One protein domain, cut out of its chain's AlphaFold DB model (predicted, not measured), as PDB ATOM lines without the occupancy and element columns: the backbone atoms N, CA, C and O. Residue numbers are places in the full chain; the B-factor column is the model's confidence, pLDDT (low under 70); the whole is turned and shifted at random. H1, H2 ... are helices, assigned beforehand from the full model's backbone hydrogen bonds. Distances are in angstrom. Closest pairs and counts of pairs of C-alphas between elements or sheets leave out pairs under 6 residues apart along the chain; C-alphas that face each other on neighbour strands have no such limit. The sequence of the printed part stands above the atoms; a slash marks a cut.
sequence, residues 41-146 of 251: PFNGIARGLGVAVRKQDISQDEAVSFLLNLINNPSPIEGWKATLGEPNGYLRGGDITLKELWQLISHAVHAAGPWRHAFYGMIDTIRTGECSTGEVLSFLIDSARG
ATOM      1  N   PRO A  41     166.112 215.097 225.724       83.06
ATOM      2  CA  PRO A  41     166.244 215.891 224.498       83.06
ATOM      3  C   PRO A  41     165.075 215.728 223.513       83.06
ATOM      4  O   PRO A  41     164.769 216.652 222.758       83.06
ATOM      5  N   PHE A  42     164.368 214.595 223.542       80.88
ATOM      6  CA  PHE A  42     163.206 214.360 222.687       80.88
ATOM      7  C   PHE A  42     162.027 215.293 223.020       80.88
ATOM      8  O   PHE A  42     161.340 215.760 222.108       80.88
ATOM      9  N   ASN A  43     161.840 215.656 224.300       82.75
ATOM     10  CA  ASN A  43     160.866 216.690 224.691       82.75
ATOM     11  C   ASN A  43     161.214 218.034 224.033       82.75
ATOM     12  O   ASN A  43     160.332 218.738 223.538       82.75
ATOM     13  N   GLY A  44     162.513 218.347 223.958       88.06
ATOM     14  CA  GLY A  44     163.041 219.516 223.261       88.06
ATOM     15  C   GLY A  44     162.666 219.528 221.783       88.06
ATOM     16  O   GLY A  44     162.110 220.517 221.310       88.06
ATOM     17  N   ILE A  45     162.888 218.422 221.066       88.25
ATOM     18  CA  ILE A  45     162.539 218.298 219.639       88.25
ATOM     19  C   ILE A  45     161.055 218.609 219.409       88.25
ATOM     20  O   ILE A  45     160.726 219.505 218.627       88.25
ATOM     21  N   ALA A  46     160.160 217.914 220.119       87.56
ATOM     22  CA  ALA A  46     158.718 218.087 219.961       87.56
ATOM     23  C   ALA A  46     158.267 219.521 220.289       87.56
ATOM     24  O   ALA A  46     157.485 220.121 219.548       87.56
ATOM     25  N   ARG A  47     158.807 220.112 221.362       88.56
ATOM     26  CA  ARG A  47     158.497 221.486 221.773       88.56
ATOM     27  C   ARG A  47     158.996 222.518 220.764       88.56
ATOM     28  O   ARG A  47     158.260 223.450 220.441       88.56
ATOM     29  N   GLY A  48     160.216 222.357 220.256       91.00
ATOM     30  CA  GLY A  48     160.801 223.244 219.253       91.00
ATOM     31  C   GLY A  48     159.961 223.299 217.978       91.00
ATOM     32  O   GLY A  48     159.635 224.386 217.496       91.00
ATOM     33  N   LEU A  49     159.526 222.134 217.495       91.94
ATOM     34  CA  LEU A  49     158.614 222.017 216.356       91.94
ATOM     35  C   LEU A  49     157.239 222.622 216.656       91.94
ATOM     36  O   LEU A  49     156.730 223.403 215.856       91.94
ATOM     37  N   GLY A  50     156.656 222.340 217.824       91.12
ATOM     38  CA  GLY A  50     155.361 222.902 218.220       91.12
ATOM     39  C   GLY A  50     155.365 224.434 218.294       91.12
ATOM     40  O   GLY A  50     154.411 225.085 217.863       91.12
ATOM     41  N   VAL A  51     156.458 225.035 218.778       92.06
ATOM     42  CA  VAL A  51     156.642 226.496 218.763       92.06
ATOM     43  C   VAL A  51     156.713 227.028 217.332       92.06
ATOM     44  O   VAL A  51     156.106 228.061 217.053       92.06
ATOM     45  N   ALA A  52     157.417 226.337 216.436       92.81
ATOM     46  CA  ALA A  52     157.546 226.727 215.034       92.81
ATOM     47  C   ALA A  52     156.202 226.669 214.291       92.81
ATOM     48  O   ALA A  52     155.825 227.634 213.633       92.81
ATOM     49  N   VAL A  53     155.429 225.595 214.488       94.69
ATOM     50  CA  VAL A  53     154.067 225.457 213.943       94.69
ATOM     51  C   VAL A  53     153.164 226.578 214.453       94.69
ATOM     52  O   VAL A  53     152.480 227.236 213.673       94.69
ATOM     53  N   ARG A  54     153.196 226.864 215.761       93.50
ATOM     54  CA  ARG A  54     152.393 227.943 216.356       93.50
ATOM     55  C   ARG A  54     152.754 229.324 215.805       93.50
ATOM     56  O   ARG A  54     151.884 230.186 215.718       93.50
ATOM     57  N   LYS A  55     154.026 229.542 215.468       94.62
ATOM     58  CA  LYS A  55     154.520 230.775 214.841       94.62
ATOM     59  C   LYS A  55     154.309 230.818 213.328       94.62
ATOM     60  O   LYS A  55     154.580 231.855 212.737       94.62
ATOM     61  N   GLN A  56     153.796 229.739 212.736       93.50
ATOM     62  CA  GLN A  56     153.651 229.569 211.290       93.50
ATOM     63  C   GLN A  56     154.994 229.592 210.537       93.50
ATOM     64  O   GLN A  56     155.027 229.897 209.349       93.50
ATOM     65  N   ASP A  57     156.095 229.242 211.215       91.69
ATOM     66  CA  ASP A  57     157.425 229.115 210.599       91.69
ATOM     67  C   ASP A  57     157.531 227.833 209.745       91.69
ATOM     68  O   ASP A  57     158.248 227.810 208.748       91.69
ATOM     69  N   ILE A  58     156.808 226.776 210.141       93.12
ATOM     70  CA  ILE A  58     156.634 225.506 209.415       93.12
ATOM     71  C   ILE A  58     155.171 225.057 209.517       93.12
ATOM     72  O   ILE A  58     154.451 225.467 210.433       93.12
ATOM     73  N   SER A  59     154.721 224.193 208.606       94.19
ATOM     74  CA  SER A  59     153.362 223.632 208.679       94.19
ATOM     75  C   SER A  59     153.253 222.487 209.698       94.19
ATOM     76  O   SER A  59     154.247 221.849 210.052       94.19
ATOM     77  N   GLN A  60     152.033 222.192 210.163       93.75
ATOM     78  CA  GLN A  60     151.787 221.035 211.034       93.75
ATOM     79  C   GLN A  60     152.145 219.716 210.334       93.75
ATOM     80  O   GLN A  60     152.791 218.866 210.944       93.75
ATOM     81  N   ASP A  61     151.787 219.566 209.057       93.88
ATOM     82  CA  ASP A  61     152.082 218.362 208.272       93.88
ATOM     83  C   ASP A  61     153.589 218.143 208.119       93.88
ATOM     84  O   ASP A  61     154.075 217.019 208.241       93.88
ATOM     85  N   GLU A  62     154.346 219.221 207.919       90.75
ATOM     86  CA  GLU A  62     155.804 219.184 207.845       90.75
ATOM     87  C   GLU A  62     156.427 218.762 209.184       90.75
ATOM     88  O   GLU A  62     157.290 217.883 209.214       90.75
ATOM     89  N   ALA A  63     155.952 219.318 210.303       91.06
ATOM     90  CA  ALA A  63     156.414 218.943 211.638       91.06
ATOM     91  C   ALA A  63     156.102 217.474 211.983       91.06
ATOM     92  O   ALA A  63     156.955 216.768 212.527       91.06
ATOM     93  N   VAL A  64     154.899 216.993 211.648       89.69
ATOM     94  CA  VAL A  64     154.485 215.597 211.875       89.69
ATOM     95  C   VAL A  64     155.286 214.645 210.992       89.69
ATOM     96  O   VAL A  64     155.824 213.658 211.492       89.69
ATOM     97  N   SER A  65     155.427 214.960 209.702       88.19
ATOM     98  CA  SER A  65     156.216 214.154 208.761       88.19
ATOM     99  C   SER A  65     157.671 214.050 209.207       88.19
ATOM    100  O   SER A  65     158.268 212.978 209.145       88.19
ATOM    101  N   PHE A  66     158.233 215.146 209.719       86.00
ATOM    102  CA  PHE A  66     159.571 215.161 210.292       86.00
ATOM    103  C   PHE A  66     159.706 214.221 211.498       86.00
ATOM    104  O   PHE A  66     160.623 213.400 211.524       86.00
ATOM    105  N   LEU A  67     158.793 214.296 212.474       84.19
ATOM    106  CA  LEU A  67     158.815 213.421 213.653       84.19
ATOM    107  C   LEU A  67     158.636 211.946 213.279       84.19
ATOM    108  O   LEU A  67     159.362 211.095 213.786       84.19
ATOM    109  N   LEU A  68     157.711 211.640 212.366       82.12
ATOM    110  CA  LEU A  68     157.495 210.277 211.880       82.12
ATOM    111  C   LEU A  68     158.733 209.732 211.171       82.12
ATOM    112  O   LEU A  68     159.114 208.589 211.410       82.12
ATOM    113  N   ASN A  69     159.391 210.544 210.341       79.06
ATOM    114  CA  ASN A  69     160.642 210.154 209.698       79.06
ATOM    115  C   ASN A  69     161.757 209.925 210.719       79.06
ATOM    116  O   ASN A  69     162.484 208.946 210.598       79.06
ATOM    117  N   LEU A  70     161.864 210.779 211.740       76.25
ATOM    118  CA  LEU A  70     162.856 210.632 212.804       76.25
ATOM    119  C   LEU A  70     162.671 209.328 213.598       76.25
ATOM    120  O   LEU A  70     163.655 208.688 213.958       76.25
ATOM    121  N   ILE A  71     161.421 208.936 213.863       73.31
ATOM    122  CA  ILE A  71     161.090 207.720 214.618       73.31
ATOM    123  C   ILE A  71     161.251 206.463 213.752       73.31
ATOM    124  O   ILE A  71     161.826 205.476 214.206       73.31
ATOM    125  N   ASN A  72     160.741 206.484 212.517       71.50
ATOM    126  CA  ASN A  72     160.628 205.286 211.677       71.50
ATOM    127  C   ASN A  72     161.872 205.006 210.828       71.50
ATOM    128  O   ASN A  72     162.075 203.868 210.413       71.50
ATOM    129  N   ASN A  73     162.708 206.015 210.576       66.25
ATOM    130  CA  ASN A  73     163.952 205.866 209.827       66.25
ATOM    131  C   ASN A  73     165.148 206.137 210.757       66.25
ATOM    132  O   ASN A  73     165.748 207.211 210.695       66.25
ATOM    133  N   PRO A  74     165.550 205.151 211.591       52.25
ATOM    134  CA  PRO A  74     166.667 205.253 212.538       52.25
ATOM    135  C   PRO A  74     168.043 205.290 211.855       52.25
ATOM    136  O   PRO A  74     169.077 205.260 212.519       52.25
ATOM    137  N   SER A  75     168.065 205.474 210.538       51.00
ATOM    138  CA  SER A  75     169.150 206.140 209.836       51.00
ATOM    139  C   SER A  75     168.804 207.632 209.662       51.00
ATOM    140  O   SER A  75     168.589 208.085 208.534       51.00
ATOM    141  N   PRO A  76     168.855 208.459 210.732       50.50
ATOM    142  CA  PRO A  76     168.991 209.890 210.549       50.50
ATOM    143  C   PRO A  76     170.257 210.226 209.763       50.50
ATOM    144  O   PRO A  76     170.398 211.362 209.356       50.50
ATOM    145  N   ILE A  77     171.164 209.263 209.543       44.75
ATOM    146  CA  ILE A  77     172.464 209.370 208.882       44.75
ATOM    147  C   ILE A  77     172.423 210.211 207.605       44.75
ATOM    148  O   ILE A  77     173.338 210.994 207.426       44.75
ATOM    149  N   GLU A  78     171.409 210.148 206.741       47.62
ATOM    150  CA  GLU A  78     171.371 211.058 205.580       47.62
ATOM    151  C   GLU A  78     171.037 212.494 205.995       47.62
ATOM    152  O   GLU A  78     171.783 213.415 205.677       47.62
ATOM    153  N   GLY A  79     169.992 212.687 206.803       51.09
ATOM    154  CA  GLY A  79     169.624 213.992 207.355       51.09
ATOM    155  C   GLY A  79     170.602 214.539 208.400       51.09
ATOM    156  O   GLY A  79     170.544 215.719 208.697       51.09
ATOM    157  N   TRP A  80     171.493 213.721 208.960       52.47
ATOM    158  CA  TRP A  80     172.457 214.054 210.012       52.47
ATOM    159  C   TRP A  80     173.875 214.125 209.478       52.47
ATOM    160  O   TRP A  80     174.599 215.002 209.909       52.47
ATOM    161  N   LYS A  81     174.287 213.292 208.519       49.66
ATOM    162  CA  LYS A  81     175.546 213.512 207.790       49.66
ATOM    163  C   LYS A  81     175.438 214.741 206.897       49.66
ATOM    164  O   LYS A  81     176.404 215.490 206.816       49.66
ATOM    165  N   ALA A  82     174.275 214.996 206.285       47.62
ATOM    166  CA  ALA A  82     174.046 216.231 205.530       47.62
ATOM    167  C   ALA A  82     174.029 217.488 206.422       47.62
ATOM    168  O   ALA A  82     174.286 218.584 205.936       47.62
ATOM    169  N   THR A  83     173.740 217.321 207.715       49.53
ATOM    170  CA  THR A  83     173.544 218.409 208.682       49.53
ATOM    171  C   THR A  83     174.794 218.560 209.563       49.53
ATOM    172  O   THR A  83     175.501 219.550 209.492       49.53
ATOM    173  N   LEU A  84     175.176 217.555 210.342       49.41
ATOM    174  CA  LEU A  84     176.312 217.577 211.276       49.41
ATOM    175  C   LEU A  84     177.659 217.097 210.684       49.41
ATOM    176  O   LEU A  84     178.673 217.188 211.372       49.41
ATOM    177  N   GLY A  85     177.700 216.607 209.436       50.25
ATOM    178  CA  GLY A  85     178.904 216.022 208.819       50.25
ATOM    179  C   GLY A  85     179.213 214.591 209.287       50.25
ATOM    180  O   GLY A  85     178.478 214.005 210.085       50.25
ATOM    181  N   GLU A  86     180.299 213.984 208.786       47.94
ATOM    182  CA  GLU A  86     180.804 212.739 209.385       47.94
ATOM    183  C   GLU A  86     181.359 213.028 210.788       47.94
ATOM    184  O   GLU A  86     182.029 214.049 210.969       47.94
ATOM    185  N   PRO A  87     181.121 212.155 211.787       46.88
ATOM    186  CA  PRO A  87     181.650 212.327 213.135       46.88
ATOM    187  C   PRO A  87     183.173 212.114 213.141       46.88
ATOM    188  O   PRO A  87     183.691 211.088 213.578       46.88
ATOM    189  N   ASN A  88     183.916 213.101 212.648       42.00
ATOM    190  CA  ASN A  88     185.366 213.132 212.665       42.00
ATOM    191  C   ASN A  88     185.826 213.408 214.088       42.00
ATOM    192  O   ASN A  88     185.835 214.566 214.468       42.00
ATOM    193  N   GLY A  89     186.189 212.380 214.863       46.25
ATOM    194  CA  GLY A  89     187.170 212.412 215.969       46.25
ATOM    195  C   GLY A  89     187.026 213.417 217.134       46.25
ATOM    196  O   GLY A  89     187.701 213.236 218.142       46.25
ATOM    197  N   TYR A  90     186.161 214.427 217.048       42.75
ATOM    198  CA  TYR A  90     186.044 215.575 217.950       42.75
ATOM    199  C   TYR A  90     185.281 215.243 219.234       42.75
ATOM    200  O   TYR A  90     185.329 215.997 220.196       42.75
ATOM    201  N   LEU A  91     184.596 214.099 219.267       50.34
ATOM    202  CA  LEU A  91     183.699 213.700 220.352       50.34
ATOM    203  C   LEU A  91     184.276 212.537 221.171       50.34
ATOM    204  O   LEU A  91     183.560 211.621 221.575       50.34
ATOM    205  N   ARG A  92     185.597 212.529 221.377       44.69
ATOM    206  CA  ARG A  92     186.257 211.620 222.322       44.69
ATOM    207  C   ARG A  92     186.449 212.330 223.660       44.69
ATOM    208  O   ARG A  92     187.487 212.930 223.889       44.69
ATOM    209  N   GLY A  93     185.442 212.205 224.525       43.50
ATOM    210  CA  GLY A  93     185.571 212.353 225.978       43.50
ATOM    211  C   GLY A  93     185.951 213.749 226.477       43.50
ATOM    212  O   GLY A  93     187.108 213.998 226.793       43.50
ATOM    213  N   GLY A  94     184.958 214.625 226.620       53.78
ATOM    214  CA  GLY A  94     185.082 215.899 227.326       53.78
ATOM    215  C   GLY A  94     183.733 216.612 227.417       53.78
ATOM    216  O   GLY A  94     182.864 216.384 226.571       53.78
ATOM    217  N   ASP A  95     183.559 217.453 228.440       56.19
ATOM    218  CA  ASP A  95     182.414 218.357 228.566       56.19
ATOM    219  C   ASP A  95     182.410 219.331 227.379       56.19
ATOM    220  O   ASP A  95     183.208 220.267 227.331       56.19
ATOM    221  N   ILE A  96     181.522 219.118 226.405       65.62
ATOM    222  CA  ILE A  96     181.264 220.118 225.366       65.62
ATOM    223  C   ILE A  96     180.551 221.303 226.011       65.62
ATOM    224  O   ILE A  96     179.552 221.159 226.722       65.62
ATOM    225  N   THR A  97     181.047 222.501 225.735       72.38
ATOM    226  CA  THR A  97     180.387 223.731 226.152       72.38
ATOM    227  C   THR A  97     179.140 223.973 225.302       72.38
ATOM    228  O   THR A  97     179.061 223.589 224.134       72.38
ATOM    229  N   LEU A  98     178.159 224.699 225.849       70.88
ATOM    230  CA  LEU A  98     176.968 225.093 225.091       70.88
ATOM    231  C   LEU A  98     177.342 225.832 223.790       70.88
ATOM    232  O   LEU A  98     176.662 225.688 222.782       70.88
ATOM    233  N   LYS A  99     178.443 226.596 223.797       74.00
ATOM    234  CA  LYS A  99     178.951 227.324 222.629       74.00
ATOM    235  C   LYS A  99     179.455 226.387 221.528       74.00
ATOM    236  O   LYS A  99     179.164 226.636 220.364       74.00
ATOM    237  N   GLU A 100     180.164 225.321 221.880       71.50
ATOM    238  CA  GLU A 100     180.631 224.312 220.919       71.50
ATOM    239  C   GLU A 100     179.460 223.498 220.363       71.50
ATOM    240  O   GLU A 100     179.390 223.273 219.158       71.50
ATOM    241  N   LEU A 101     178.477 223.156 221.207       72.19
ATOM    242  CA  LEU A 101     177.231 222.541 220.750       72.19
ATOM    243  C   LEU A 101     176.480 223.461 219.777       72.19
ATOM    244  O   LEU A 101     176.029 223.016 218.725       72.19
ATOM    245  N   TRP A 102     176.390 224.759 220.087       70.00
ATOM    246  CA  TRP A 102     175.829 225.762 219.182       70.00
ATOM    247  C   TRP A 102     176.584 225.851 217.868       70.00
ATOM    248  O   TRP A 102     175.943 226.012 216.839       70.00
ATOM    249  N   GLN A 103     177.912 225.767 217.882       70.56
ATOM    250  CA  GLN A 103     178.716 225.801 216.664       70.56
ATOM    251  C   GLN A 103     178.444 224.571 215.798       70.56
ATOM    252  O   GLN A 103     178.109 224.739 214.626       70.56
ATOM    253  N   LEU A 104     178.463 223.370 216.387       66.50
ATOM    254  CA  LEU A 104     178.093 222.119 215.714       66.50
ATOM    255  C   LEU A 104     176.700 222.213 215.087       66.50
ATOM    256  O   LEU A 104     176.526 221.932 213.905       66.50
ATOM    257  N   ILE A 105     175.725 222.695 215.859       66.12
ATOM    258  CA  ILE A 105     174.353 222.895 215.397       66.12
ATOM    259  C   ILE A 105     174.284 223.987 214.327       66.12
ATOM    260  O   ILE A 105     173.581 223.819 213.346       66.12
ATOM    261  N   SER A 106     175.006 225.098 214.458       64.31
ATOM    262  CA  SER A 106     174.960 226.209 213.499       64.31
ATOM    263  C   SER A 106     175.531 225.835 212.133       64.31
ATOM    264  O   SER A 106     174.985 226.256 211.117       64.31
ATOM    265  N   HIS A 107     176.565 224.988 212.104       59.91
ATOM    266  CA  HIS A 107     177.082 224.405 210.868       59.91
ATOM    267  C   HIS A 107     176.066 223.443 210.236       59.91
ATOM    268  O   HIS A 107     175.943 223.400 209.016       59.91
ATOM    269  N   ALA A 108     175.267 222.783 211.075       54.97
ATOM    270  CA  ALA A 108     174.128 221.958 210.695       54.97
ATOM    271  C   ALA A 108     172.889 222.722 210.219       54.97
ATOM    272  O   ALA A 108     172.174 222.272 209.329       54.97
ATOM    273  N   VAL A 109     172.644 223.908 210.762       52.53
ATOM    274  CA  VAL A 109     171.453 224.733 210.509       52.53
ATOM    275  C   VAL A 109     171.387 225.275 209.071       52.53
ATOM    276  O   VAL A 109     170.346 225.790 208.664       52.53
ATOM    277  N   HIS A 110     172.430 225.089 208.256       51.84
ATOM    278  CA  HIS A 110     172.332 225.281 206.807       51.84
ATOM    279  C   HIS A 110     171.432 224.242 206.104       51.84
ATOM    280  O   HIS A 110     171.005 224.488 204.976       51.84
ATOM    281  N   ALA A 111     171.043 223.154 206.781       54.97
ATOM    282  CA  ALA A 111     169.886 222.337 206.421       54.97
ATOM    283  C   ALA A 111     168.587 223.060 206.847       54.97
ATOM    284  O   ALA A 111     168.038 222.839 207.928       54.97
ATOM    285  N   ALA A 112     168.130 223.999 206.017       63.50
ATOM    286  CA  ALA A 112     166.940 224.809 206.272       63.50
ATOM    287  C   ALA A 112     165.665 223.943 206.252       63.50
ATOM    288  O   ALA A 112     165.281 223.411 205.216       63.50
ATOM    289  N   GLY A 113     165.027 223.795 207.412       74.00
ATOM    290  CA  GLY A 113     163.807 223.012 207.592       74.00
ATOM    291  C   GLY A 113     163.511 222.749 209.075       74.00
ATOM    292  O   GLY A 113     164.065 223.429 209.951       74.00
ATOM    293  N   PRO A 114     162.696 221.732 209.398       83.94
ATOM    294  CA  PRO A 114     162.264 221.424 210.766       83.94
ATOM    295  C   PRO A 114     163.411 221.157 211.759       83.94
ATOM    296  O   PRO A 114     163.268 221.411 212.958       83.94
ATOM    297  N   TRP A 115     164.583 220.729 211.268       81.75
ATOM    298  CA  TRP A 115     165.790 220.498 212.074       81.75
ATOM    299  C   TRP A 115     166.220 221.712 212.887       81.75
ATOM    300  O   TRP A 115     166.547 221.578 214.065       81.75
ATOM    301  N   ARG A 116     166.181 222.908 212.293       83.69
ATOM    302  CA  ARG A 116     166.551 224.146 212.987       83.69
ATOM    303  C   ARG A 116     165.713 224.330 214.255       83.69
ATOM    304  O   ARG A 116     166.244 224.658 215.313       83.69
ATOM    305  N   HIS A 117     164.412 224.080 214.151       88.88
ATOM    306  CA  HIS A 117     163.472 224.213 215.257       88.88
ATOM    307  C   HIS A 117     163.633 223.093 216.288       88.88
ATOM    308  O   HIS A 117     163.625 223.375 217.487       88.88
ATOM    309  N   ALA A 118     163.871 221.857 215.842       87.88
ATOM    310  CA  ALA A 118     164.191 220.730 216.716       87.88
ATOM    311  C   ALA A 118     165.453 220.994 217.561       87.88
ATOM    312  O   ALA A 118     165.437 220.802 218.778       87.88
ATOM    313  N   PHE A 119     166.525 221.505 216.945       85.81
ATOM    314  CA  PHE A 119     167.754 221.871 217.650       85.81
ATOM    315  C   PHE A 119     167.546 223.015 218.634       85.81
ATOM    316  O   PHE A 119     168.017 222.930 219.766       85.81
ATOM    317  N   TYR A 120     166.814 224.065 218.247       86.50
ATOM    318  CA  TYR A 120     166.472 225.131 219.187       86.50
ATOM    319  C   TYR A 120     165.727 224.596 220.405       86.50
ATOM    320  O   TYR A 120     166.023 225.015 221.520       86.50
ATOM    321  N   GLY A 121     164.804 223.659 220.198       89.44
ATOM    322  CA  GLY A 121     164.084 223.009 221.280       89.44
ATOM    323  C   GLY A 121     164.999 222.210 222.211       89.44
ATOM    324  O   GLY A 121     164.910 222.379 223.421       89.44
ATOM    325  N   MET A 122     165.934 221.416 221.673       87.62
ATOM    326  CA  MET A 122     166.947 220.707 222.480       87.62
ATOM    327  C   MET A 122     167.880 221.651 223.242       87.62
ATOM    328  O   MET A 122     168.290 221.366 224.358       87.62
ATOM    329  N   ILE A 123     168.239 222.794 222.664       85.38
ATOM    330  CA  ILE A 123     169.064 223.774 223.375       85.38
ATOM    331  C   ILE A 123     168.263 224.468 224.474       85.38
ATOM    332  O   ILE A 123     168.812 224.818 225.520       85.38
ATOM    333  N   ASP A 124     166.971 224.681 224.249       87.00
ATOM    334  CA  ASP A 124     166.111 225.256 225.267       87.00
ATOM    335  C   ASP A 124     166.020 224.349 226.497       87.00
ATOM    336  O   ASP A 124     166.106 224.875 227.599       87.00
ATOM    337  N   THR A 125     165.997 223.017 226.330       85.75
ATOM    338  CA  THR A 125     166.050 222.089 227.477       85.75
ATOM    339  C   THR A 125     167.354 222.221 228.272       85.75
ATOM    340  O   THR A 125     167.346 222.096 229.493       85.75
ATOM    341  N   ILE A 126     168.477 222.571 227.632       86.50
ATOM    342  CA  ILE A 126     169.715 222.899 228.362       86.50
ATOM    343  C   ILE A 126     169.562 224.212 229.136       86.50
ATOM    344  O   ILE A 126     169.939 224.312 230.303       86.50
ATOM    345  N   ARG A 127     169.000 225.244 228.498       85.31
ATOM    346  CA  ARG A 127     168.842 226.580 229.098       85.31
ATOM    347  C   ARG A 127     167.871 226.598 230.272       85.31
ATOM    348  O   ARG A 127     168.070 227.387 231.193       85.31
ATOM    349  N   THR A 128     166.838 225.764 230.235       83.00
ATOM    350  CA  THR A 128     165.855 225.628 231.314       83.00
ATOM    351  C   THR A 128     166.316 224.683 232.425       83.00
ATOM    352  O   THR A 128     165.624 224.565 233.433       83.00
ATOM    353  N   GLY A 129     167.489 224.051 232.281       81.75
ATOM    354  CA  GLY A 129     168.024 223.092 233.250       81.75
ATOM    355  C   GLY A 129     167.350 221.718 233.197       81.75
ATOM    356  O   GLY A 129     167.512 220.931 234.122       81.75
ATOM    357  N   GLU A 130     166.597 221.423 232.136       80.44
ATOM    358  CA  GLU A 130     165.958 220.123 231.896       80.44
ATOM    359  C   GLU A 130     166.946 219.053 231.419       80.44
ATOM    360  O   GLU A 130     166.695 217.862 231.595       80.44
ATOM    361  N   CYS A 131     168.042 219.461 230.776       81.00
ATOM    362  CA  CYS A 131     169.117 218.583 230.316       81.00
ATOM    363  C   CYS A 131     170.483 219.237 230.531       81.00
ATOM    364  O   CYS A 131     170.639 220.454 230.449       81.00
ATOM    365  N   SER A 132     171.514 218.421 230.694       83.75
ATOM    366  CA  SER A 132     172.899 218.838 230.521       83.75
ATOM    367  C   SER A 132     173.288 218.856 229.039       83.75
ATOM    368  O   SER A 132     172.728 218.145 228.197       83.75
ATOM    369  N   THR A 133     174.319 219.634 228.709       81.62
ATOM    370  CA  THR A 133     174.922 219.612 227.367       81.62
ATOM    371  C   THR A 133     175.442 218.214 227.006       81.62
ATOM    372  O   THR A 133     175.335 217.797 225.852       81.62
ATOM    373  N   GLY A 134     175.961 217.471 227.993       79.88
ATOM    374  CA  GLY A 134     176.466 216.108 227.814       79.88
ATOM    375  C   GLY A 134     175.377 215.096 227.453       79.88
ATOM    376  O   GLY A 134     175.603 214.247 226.591       79.88
ATOM    377  N   GLU A 135     174.182 215.209 228.039       81.06
ATOM    378  CA  GLU A 135     173.038 214.344 227.708       81.06
ATOM    379  C   GLU A 135     172.523 214.601 226.291       81.06
ATOM    380  O   GLU A 135     172.292 213.652 225.542       81.06
ATOM    381  N   VAL A 136     172.409 215.872 225.886       82.38
ATOM    382  CA  VAL A 136     172.034 216.224 224.507       82.38
ATOM    383  C   VAL A 136     173.077 215.692 223.528       82.38
ATOM    384  O   VAL A 136     172.721 215.045 222.548       82.38
ATOM    385  N   LEU A 137     174.367 215.895 223.798       79.62
ATOM    386  CA  LEU A 137     175.429 215.394 222.930       79.62
ATOM    387  C   LEU A 137     175.438 213.864 222.830       79.62
ATOM    388  O   LEU A 137     175.578 213.326 221.733       79.62
ATOM    389  N   SER A 138     175.284 213.163 223.954       78.00
ATOM    390  CA  SER A 138     175.243 211.695 223.981       78.00
ATOM    391  C   SER A 138     174.062 211.171 223.172       78.00
ATOM    392  O   SER A 138     174.240 210.290 222.333       78.00
ATOM    393  N   PHE A 139     172.885 211.788 223.335       79.19
ATOM    394  CA  PHE A 139     171.709 211.498 222.521       79.19
ATOM    395  C   PHE A 139     171.981 211.701 221.027       79.19
ATOM    396  O   PHE A 139     171.611 210.850 220.215       79.19
ATOM    397  N   LEU A 140     172.669 212.787 220.656       76.88
ATOM    398  CA  LEU A 140     173.053 213.028 219.268       76.88
ATOM    399  C   LEU A 140     174.008 211.933 218.752       76.88
ATOM    400  O   LEU A 140     173.759 211.317 217.717       76.88
ATOM    401  N   ILE A 141     175.082 211.629 219.476       73.38
ATOM    402  CA  ILE A 141     176.059 210.610 219.061       73.38
ATOM    403  C   ILE A 141     175.403 209.236 218.898       73.38
ATOM    404  O   ILE A 141     175.671 208.540 217.915       73.38
ATOM    405  N   ASP A 142     174.566 208.829 219.849       73.75
ATOM    406  CA  ASP A 142     173.900 207.531 219.806       73.75
ATOM    407  C   ASP A 142     172.882 207.461 218.659       73.75
ATOM    408  O   ASP A 142     172.901 206.492 217.897       73.75
ATOM    409  N   SER A 143     172.108 208.527 218.437       70.62
ATOM    410  CA  SER A 143     171.195 208.631 217.290       70.62
ATOM    411  C   SER A 143     171.940 208.562 215.950       70.62
ATOM    412  O   SER A 143     171.523 207.848 215.040       70.62
ATOM    413  N   ALA A 144     173.089 209.237 215.825       65.44
ATOM    414  CA  ALA A 144     173.925 209.199 214.620       65.44
ATOM    415  C   ALA A 144     174.514 207.806 214.342       65.44
ATOM    416  O   ALA A 144     174.778 207.452 213.193       65.44
ATOM    417  N   ARG A 145     174.712 207.000 215.391       67.81
ATOM    418  CA  ARG A 145     175.157 205.600 215.301       67.81
ATOM    419  C   ARG A 145     174.011 204.629 215.009       67.81
ATOM    420  O   ARG A 145     174.239 203.422 215.026       67.81
ATOM    421  N   GLY A 146     172.801 205.135 214.774       64.25
ATOM    422  CA  GLY A 146     171.604 204.325 214.572       64.25
ATOM    423  C   GLY A 146     171.162 203.578 215.828       64.25
ATOM    424  O   GLY A 146     170.382 202.631 215.734       64.25
TER     425      GLY A 146
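This is residues 41 to 146 of the 251 residues of an uncharacterized protein of Penicillium brasilianum (UniProt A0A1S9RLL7). H5 runs through the middle, with the helical hairpin of H1 and H2 packed on one side, H1 crossing H5 steeply. H4, H5 and H6 form a loose triangle of roughly aligned helices, short H3 spans the last ends of H4 and H6, and a long loop, residues 85 to 97, links H3 to H4. The printed part has 106 residues with six named helices, H1 to H6 in chain order, and no named strand: all helix. It is compact, with a radius of gyration of the C-alphas of 13.2 A, and spans 38 by 30 by 22 A.

Find C-alpha 114 at (162.264, 221.424, 210.766); from there H5, residues 114 to 127, runs 20.1 A. H1, residues 41 to 54, begins at (166.244, 215.891, 224.498) and also spans 20.1 A. H2 is residues 60 to 72, 18.1 A; H3 is 77 to 84, 9.4 A; H4 is 98 to 108, 15.0 A. H6, residues 133 to 144, runs 16.5 A to C-alpha 144 at (173.925, 209.199, 214.620).

Look at the C-alphas of Gly 48 and Gly 121, 3.9 A apart, where H1 and H5 touch at a steep tilt of 59 degrees. H1 and H2 touch as a hairpin, closest at C-alphas 53 and 60, 5.8 A. H4 and H5 are close but not clearly touching, C-alphas 105 and 119 being 7.0 A apart. H3 touches H4 at C-alphas 83 and 108, 4.1 A. Every O i to N i+4 pair is within hydrogen-bond range in H1, H2, H4, H5 and H6; in H3, 3 of 4 are.

C-alphas 56 and 93 are farthest apart, 39.1 A. The printed part has no cut, and its one long link is H3 to H4. Confidence is under 70 at residues 73 to 96, 104 to 112 and 144 to 146.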